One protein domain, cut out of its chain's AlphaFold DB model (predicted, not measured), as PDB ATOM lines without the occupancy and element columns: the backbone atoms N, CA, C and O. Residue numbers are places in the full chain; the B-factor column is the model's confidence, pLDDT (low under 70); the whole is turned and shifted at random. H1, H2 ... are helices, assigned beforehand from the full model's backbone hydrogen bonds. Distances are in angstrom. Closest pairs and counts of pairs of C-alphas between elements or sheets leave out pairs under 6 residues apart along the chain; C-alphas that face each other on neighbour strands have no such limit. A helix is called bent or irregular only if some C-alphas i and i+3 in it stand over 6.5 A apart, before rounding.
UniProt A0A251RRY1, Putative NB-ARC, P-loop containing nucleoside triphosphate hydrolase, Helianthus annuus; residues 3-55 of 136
ATOM      1  N   ILE A   3      18.451  12.599  36.818       74.94
ATOM      2  CA  ILE A   3      17.722  13.690  37.485       74.94
ATOM      3  C   ILE A   3      16.597  13.162  38.394       74.94
ATOM      4  O   ILE A   3      16.508  13.555  39.550       74.94
ATOM      5  N   ALA A   4      15.785  12.211  37.917       76.25
ATOM      6  CA  ALA A   4      14.722  11.606  38.728       76.25
ATOM      7  C   ALA A   4      15.264  10.834  39.946       76.25
ATOM      8  O   ALA A   4      14.633  10.825  41.000       76.25
ATOM      9  N   ARG A   5      16.454  10.222  39.825       77.50
ATOM     10  CA  ARG A   5      17.133   9.569  40.955       77.50
ATOM     11  C   ARG A   5      17.611  10.590  41.985       77.50
ATOM     12  O   ARG A   5      17.481  10.330  43.176       77.50
ATOM     13  N   ASN A   6      18.080  11.756  41.542       71.88
ATOM     14  CA  ASN A   6      18.475  12.837  42.446       71.88
ATOM     15  C   ASN A   6      17.294  13.331  43.296       71.88
ATOM     16  O   ASN A   6      17.502  13.701  44.443       71.88
ATOM     17  N   CYS A   7      16.056  13.273  42.786       71.12
ATOM     18  CA  CYS A   7      14.873  13.675  43.548       71.12
ATOM     19  C   CYS A   7      14.560  12.775  44.757       71.12
ATOM     20  O   CYS A   7      13.788  13.196  45.611       71.12
ATOM     21  N   ARG A   8      15.089  11.540  44.818       71.50
ATOM     22  CA  ARG A   8      14.904  10.576  45.928       71.50
ATOM     23  C   ARG A   8      13.450  10.404  46.423       71.50
ATOM     24  O   ARG A   8      13.215  10.087  47.579       71.50
ATOM     25  N   GLY A   9      12.463  10.617  45.549       69.19
ATOM     26  CA  GLY A   9      11.036  10.529  45.895       69.19
ATOM     27  C   GLY A   9      10.475  11.714  46.695       69.19
ATOM     28  O   GLY A   9       9.311  11.677  47.077       69.19
ATOM     29  N   LEU A  10      11.260  12.770  46.920       71.25
ATOM     30  CA  LEU A  10      10.852  13.956  47.672       71.25
ATOM     31  C   LEU A  10      10.104  14.940  46.755       71.25
ATOM     32  O   LEU A  10      10.698  15.443  45.794       71.25
ATOM     33  N   PRO A  11       8.832  15.286  47.041       74.38
ATOM     34  CA  PRO A  11       8.065  16.222  46.216       74.38
ATOM     35  C   PRO A  11       8.754  17.584  46.056       74.38
ATOM     36  O   PRO A  11       8.780  18.144  44.963       74.38
ATOM     37  N   LEU A  12       9.389  18.085  47.121       72.88
ATOM     38  CA  LEU A  12      10.119  19.355  47.098       72.88
ATOM     39  C   LEU A  12      11.330  19.311  46.155       72.88
ATOM     40  O   LEU A  12      11.569  20.260  45.411       72.88
ATOM     41  N   ALA A  13      12.057  18.191  46.127       72.69
ATOM     42  CA  ALA A  13      13.186  18.005  45.221       72.69
ATOM     43  C   ALA A  13      12.744  18.053  43.749       72.69
ATOM     44  O   ALA A  13      13.424  18.659  42.919       72.69
ATOM     45  N   VAL A  14      11.574  17.479  43.438       80.06
ATOM     46  CA  VAL A  14      10.973  17.542  42.098       80.06
ATOM     47  C   VAL A  14      10.639  18.983  41.718       80.06
ATOM     48  O   VAL A  14      10.986  19.404  40.617       80.06
ATOM     49  N   VAL A  15      10.023  19.753  42.620       78.81
ATOM     50  CA  VAL A  15       9.648  21.154  42.361       78.81
ATOM     51  C   VAL A  15      10.880  22.034  42.133       78.81
ATOM     52  O   VAL A  15      10.908  22.801  41.171       78.81
ATOM     53  N   VAL A  16      11.920  21.899  42.963       76.94
ATOM     54  CA  VAL A  16      13.170  22.670  42.823       76.94
ATOM     55  C   VAL A  16      13.849  22.367  41.487       76.94
ATOM     56  O   VAL A  16      14.189  23.287  40.744       76.94
ATOM     57  N   ILE A  17      14.001  21.085  41.147       79.31
ATOM     58  CA  ILE A  17      14.618  20.675  39.881       79.31
ATOM     59  C   ILE A  17      13.774  21.132  38.686       79.31
ATOM     60  O   ILE A  17      14.328  21.672  37.731       79.31
ATOM     61  N   ALA A  18      12.450  20.959  38.730       81.56
ATOM     62  CA  ALA A  18      11.554  21.390  37.658       81.56
ATOM     63  C   ALA A  18      11.604  22.911  37.447       81.56
ATOM     64  O   ALA A  18      11.645  23.370  36.309       81.56
ATOM     65  N   GLY A  19      11.670  23.693  38.529       81.75
ATOM     66  CA  GLY A  19      11.791  25.149  38.464       81.75
ATOM     67  C   GLY A  19      13.112  25.634  37.857       81.75
ATOM     68  O   GLY A  19      13.133  26.674  37.201       81.75
ATOM     69  N   VAL A  20      14.204  24.887  38.045       80.62
ATOM     70  CA  VAL A  20      15.494  25.160  37.386       80.62
ATOM     71  C   VAL A  20      15.440  24.759  35.913       80.62
ATOM     72  O   VAL A  20      15.808  25.555  35.055       80.62
ATOM     73  N   LEU A  21      14.915  23.567  35.605       81.50
ATOM     74  CA  LEU A  21      14.766  23.085  34.228       81.50
ATOM     75  C   LEU A  21      13.876  24.001  33.380       81.50
ATOM     76  O   LEU A  21      14.160  24.200  32.207       81.50
ATOM     77  N   ALA A  22      12.837  24.599  33.968       83.81
ATOM     78  CA  ALA A  22      11.946  25.528  33.275       83.81
ATOM     79  C   ALA A  22      12.634  26.828  32.811       83.81
ATOM     80  O   ALA A  22      12.094  27.526  31.956       83.81
ATOM     81  N   LYS A  23      13.799  27.171  33.379       81.75
ATOM     82  CA  LYS A  23      14.558  28.392  33.058       81.75
ATOM     83  C   LYS A  23      15.726  28.145  32.104       81.75
ATOM     84  O   LYS A  23      16.340  29.106  31.650       81.75
ATOM     85  N   GLU A  24      16.038  26.887  31.818       79.56
ATOM     86  CA  GLU A  24      17.195  26.486  31.022       79.56
ATOM     87  C   GLU A  24      16.745  25.965  29.651       79.56
ATOM     88  O   GLU A  24      15.690  25.333  29.533       79.56
ATOM     89  N   PRO A  25      17.520  26.213  28.583       76.25
ATOM     90  CA  PRO A  25      17.181  25.719  27.262       76.25
ATOM     91  C   PRO A  25      17.247  24.184  27.234       76.25
ATOM     92  O   PRO A  25      18.033  23.551  27.946       76.25
ATOM     93  N   VAL A  26      16.414  23.560  26.395       75.75
ATOM     94  CA  VAL A  26      16.331  22.093  26.261       75.75
ATOM     95  C   VAL A  26      17.520  21.571  25.451       75.75
ATOM     96  O   VAL A  26      17.390  21.166  24.300       75.75
ATOM     97  N   ILE A  27      18.707  21.640  26.051       83.06
ATOM     98  CA  ILE A  27      19.985  21.261  25.450       83.06
ATOM     99  C   ILE A  27      20.669  20.245  26.366       83.06
ATOM    100  O   ILE A  27      20.725  20.417  27.586       83.06
ATOM    101  N   LYS A  28      21.191  19.169  25.772       78.00
ATOM    102  CA  LYS A  28      21.748  18.020  26.493       78.00
ATOM    103  C   LYS A  28      22.842  18.419  27.491       78.00
ATOM    104  O   LYS A  28      22.795  17.949  28.625       78.00
ATOM    105  N   GLU A  29      23.761  19.319  27.125       79.62
ATOM    106  CA  GLU A  29      24.844  19.734  28.027       79.62
ATOM    107  C   GLU A  29      24.321  20.480  29.268       79.62
ATOM    108  O   GLU A  29      24.814  20.266  30.377       79.62
ATOM    109  N   ALA A  30      23.290  21.320  29.113       73.62
ATOM    110  CA  ALA A  30      22.674  22.040  30.230       73.62
ATOM    111  C   ALA A  30      22.000  21.068  31.213       73.62
ATOM    112  O   ALA A  30      22.157  21.185  32.430       73.62
ATOM    113  N   TRP A  31      21.320  20.048  30.689       77.56
ATOM    114  CA  TRP A  31      20.637  19.030  31.486       77.56
ATOM    115  C   TRP A  31      21.615  18.072  32.178       77.56
ATOM    116  O   TRP A  31      21.372  17.668  33.317       77.56
ATOM    117  N   GLU A  32      22.743  17.742  31.544       80.12
ATOM    118  CA  GLU A  32      23.828  16.977  32.171       80.12
ATOM    119  C   GLU A  32      24.480  17.759  33.316       80.12
ATOM    120  O   GLU A  32      24.684  17.204  34.398       80.12
ATOM    121  N   ARG A  33      24.705  19.067  33.138       77.00
ATOM    122  CA  ARG A  33      25.167  19.966  34.209       77.00
ATOM    123  C   ARG A  33      24.211  19.984  35.398       77.00
ATOM    124  O   ARG A  33      24.647  19.801  36.530       77.00
ATOM    125  N   ILE A  34      22.910  20.142  35.148       73.50
ATOM    126  CA  ILE A  34      21.873  20.132  36.195       73.50
ATOM    127  C   ILE A  34      21.792  18.760  36.864       73.50
ATOM    128  O   ILE A  34      21.583  18.660  38.070       73.50
ATOM    129  N   SER A  35      21.997  17.679  36.112       75.31
ATOM    130  CA  SER A  35      22.074  16.337  36.682       75.31
ATOM    131  C   SER A  35      23.272  16.160  37.615       75.31
ATOM    132  O   SER A  35      23.165  15.399  38.577       75.31
ATOM    133  N   GLN A  36      24.397  16.821  37.342       76.94
ATOM    134  CA  GLN A  36      25.587  16.788  38.196       76.94
ATOM    135  C   GLN A  36      25.427  17.694  39.421       76.94
ATOM    136  O   GLN A  36      25.817  17.311  40.519       76.94
ATOM    137  N   SER A  37      24.799  18.862  39.264       70.56
ATOM    138  CA  SER A  37      24.548  19.800  40.365       70.56
ATOM    139  C   SER A  37      23.256  19.519  41.141       70.56
ATOM    140  O   SER A  37      22.998  20.177  42.147       70.56
ATOM    141  N   GLY A  38      22.422  18.574  40.699       66.31
ATOM    142  CA  GLY A  38      21.088  18.333  41.255       66.31
ATOM    143  C   GLY A  38      21.103  18.040  42.754       66.31
ATOM    144  O   GLY A  38      20.283  18.587  43.482       66.31
ATOM    145  N   SER A  39      22.086  17.269  43.228       64.88
ATOM    146  CA  SER A  39      22.298  17.015  44.658       64.88
ATOM    147  C   SER A  39      22.498  18.308  45.452       64.88
ATOM    148  O   SER A  39      21.853  18.491  46.476       64.88
ATOM    149  N   SER A  40      23.310  19.246  44.952       66.69
ATOM    150  CA  SER A  40      23.568  20.537  45.610       66.69
ATOM    151  C   SER A  40      22.341  21.458  45.658       66.69
ATOM    152  O   SER A  40      22.111  22.128  46.663       66.69
ATOM    153  N   LEU A  41      21.516  21.470  44.606       67.25
ATOM    154  CA  LEU A  41      20.293  22.281  44.543       67.25
ATOM    155  C   LEU A  41      19.219  21.753  45.496       67.25
ATOM    156  O   LEU A  41      18.590  22.521  46.223       67.25
ATOM    157  N   ILE A  42      19.049  20.431  45.519       66.69
ATOM    158  CA  ILE A  42      18.147  19.747  46.445       66.69
ATOM    159  C   ILE A  42      18.625  19.944  47.882       66.69
ATOM    160  O   ILE A  42      17.814  20.252  48.750       66.69
ATOM    161  N   PHE A  43      19.931  19.827  48.126       64.81
ATOM    162  CA  PHE A  43      20.543  20.083  49.426       64.81
ATOM    163  C   PHE A  43      20.276  21.509  49.906       64.81
ATOM    164  O   PHE A  43      19.869  21.697  51.045       64.81
ATOM    165  N   LYS A  44      20.414  22.517  49.036       63.28
ATOM    166  CA  LYS A  44      20.132  23.913  49.394       63.28
ATOM    167  C   LYS A  44      18.663  24.129  49.783       63.28
ATOM    168  O   LYS A  44      18.401  24.726  50.821       63.28
ATOM    169  N   GLY A  45      17.718  23.597  49.004       63.38
ATOM    170  CA  GLY A  45      16.284  23.702  49.316       63.38
ATOM    171  C   GLY A  45      15.879  22.962  50.600       63.38
ATOM    172  O   GLY A  45      15.074  23.468  51.386       63.38
ATOM    173  N   HIS A  46      16.476  21.793  50.857       65.38
ATOM    174  CA  HIS A  46      16.290  21.078  52.124       65.38
ATOM    175  C   HIS A  46      16.909  21.830  53.296       65.38
ATOM    176  O   HIS A  46      16.261  21.945  54.328       65.38
ATOM    177  N   MET A  47      18.104  22.400  53.136       61.97
ATOM    178  CA  MET A  47      18.757  23.191  54.179       61.97
ATOM    179  C   MET A  47      17.971  24.449  54.535       61.97
ATOM    180  O   MET A  47      17.863  24.768  55.710       61.97
ATOM    181  N   GLU A  48      17.383  25.142  53.559       64.88
ATOM    182  CA  GLU A  48      16.522  26.303  53.824       64.88
ATOM    183  C   GLU A  48      15.258  25.895  54.596       64.88
ATOM    184  O   GLU A  48      14.887  26.545  55.573       64.88
ATOM    185  N   THR A  49      14.641  24.770  54.228       65.44
ATOM    186  CA  THR A  49      13.457  24.239  54.921       65.44
ATOM    187  C   THR A  49      13.799  23.769  56.339       65.44
ATOM    188  O   THR A  49      13.106  24.109  57.296       65.44
ATOM    189  N   LEU A  50      14.910  23.048  56.495       65.31
ATOM    190  CA  LEU A  50      15.403  22.564  57.781       65.31
ATOM    191  C   LEU A  50      15.829  23.727  58.685       65.31
ATOM    192  O   LEU A  50      15.542  23.706  59.877       65.31
ATOM    193  N   ALA A  51      16.460  24.767  58.132       66.69
ATOM    194  CA  ALA A  51      16.837  25.972  58.867       66.69
ATOM    195  C   ALA A  51      15.609  26.698  59.436       66.69
ATOM    196  O   ALA A  51      15.650  27.169  60.572       66.69
ATOM    197  N   LEU A  52      14.498  26.744  58.694       66.38
ATOM    198  CA  LEU A  52      13.234  27.281  59.205       66.38
ATOM    199  C   LEU A  52      12.684  26.425  60.353       66.38
ATOM    200  O   LEU A  52      12.332  26.965  61.402       66.38
ATOM    201  N   SER A  53      12.677  25.097  60.207       66.56
ATOM    202  CA  SER A  53      12.265  24.182  61.281       66.56
ATOM    203  C   SER A  53      13.158  24.291  62.525       66.56
ATOM    204  O   SER A  53      12.658  24.241  63.647       66.56
ATOM    205  N   LEU A  54      14.465  24.497  62.333       68.50
ATOM    206  CA  LEU A  54      15.461  24.707  63.387       68.50
ATOM    207  C   LEU A  54      15.288  26.047  64.113       68.50
ATOM    208  O   LEU A  54      15.446  26.098  65.331       68.50
ATOM    209  N   ASN A  55      14.941  27.123  63.400       71.25
ATOM    210  CA  ASN A  55      14.712  28.446  63.997       71.25
ATOM    211  C   ASN A  55      13.487  28.476  64.922       71.25
ATOM    212  O   ASN A  55      13.440  29.271  65.858       71.25
TER     213      ASN A  55
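Overview. This is residues 3 to 55 of the 136 residues of the protein "Putative NB-ARC, P-loop containing nucleoside triphosphate hydrolase" of Helianthus annuus (UniProt A0A251RRY1). A long bent helix, H3, makes the longest axis; the shorter H2 packs slantwise on residues 41 to 45 of its second arm, and the tiny H1 sits near the bend. Residues 50 to 55 stick out at the end. The printed part has 53 residues with three named helices, H1, H2, H3 in order, all helix; it is only just compact, close to loose, with radius of gyration of the C-alphas 11.8 A and spans of 39 by 20 by 16 A.

Along the chain. H1, residues 3 to 6, begins at C-alpha 3 (17.722, 13.690, 37.485) and is 5.1 A long. H2, residues 11 to 21, is 15.4 A long. H3, residues 28 to 55, was assigned as one helix by its hydrogen bonds but is bent: C-alphas 36 and 39 are 7.3 A apart. H3a, residues 28 to 36, is 12.4 A long; H3b, residues 39 to 55, is 23.7 A long and ends at C-alpha 55 (14.712, 28.446, 63.997).

Arrangement. H1 and H3a only just touch, with 3 pairs of C-alphas within 8 A, the closest Ile 3 and Ser 35 at 5.2 A. H2 touches H3b, through residues 41 to 45 of H3b alone, at a steep tilt of 50 degrees, opposite ways; their closest C-alphas, Ala 13 and Ile 42, are 5.4 A apart. H3a and H3b stand at a steep tilt of 43 degrees. Every O i to N i+4 pair is within hydrogen-bond range in H2, H3a and H3b; H1 is too short for one.

Size, cuts and confidence. The farthest C-alphas, Ile 27 and Asn 55, are 39.6 A apart. The printed part has no cut; the link H1 to H2 is tight, H2 to H3 short. Residue 9 and residues 38 to 54 have pLDDT under 70.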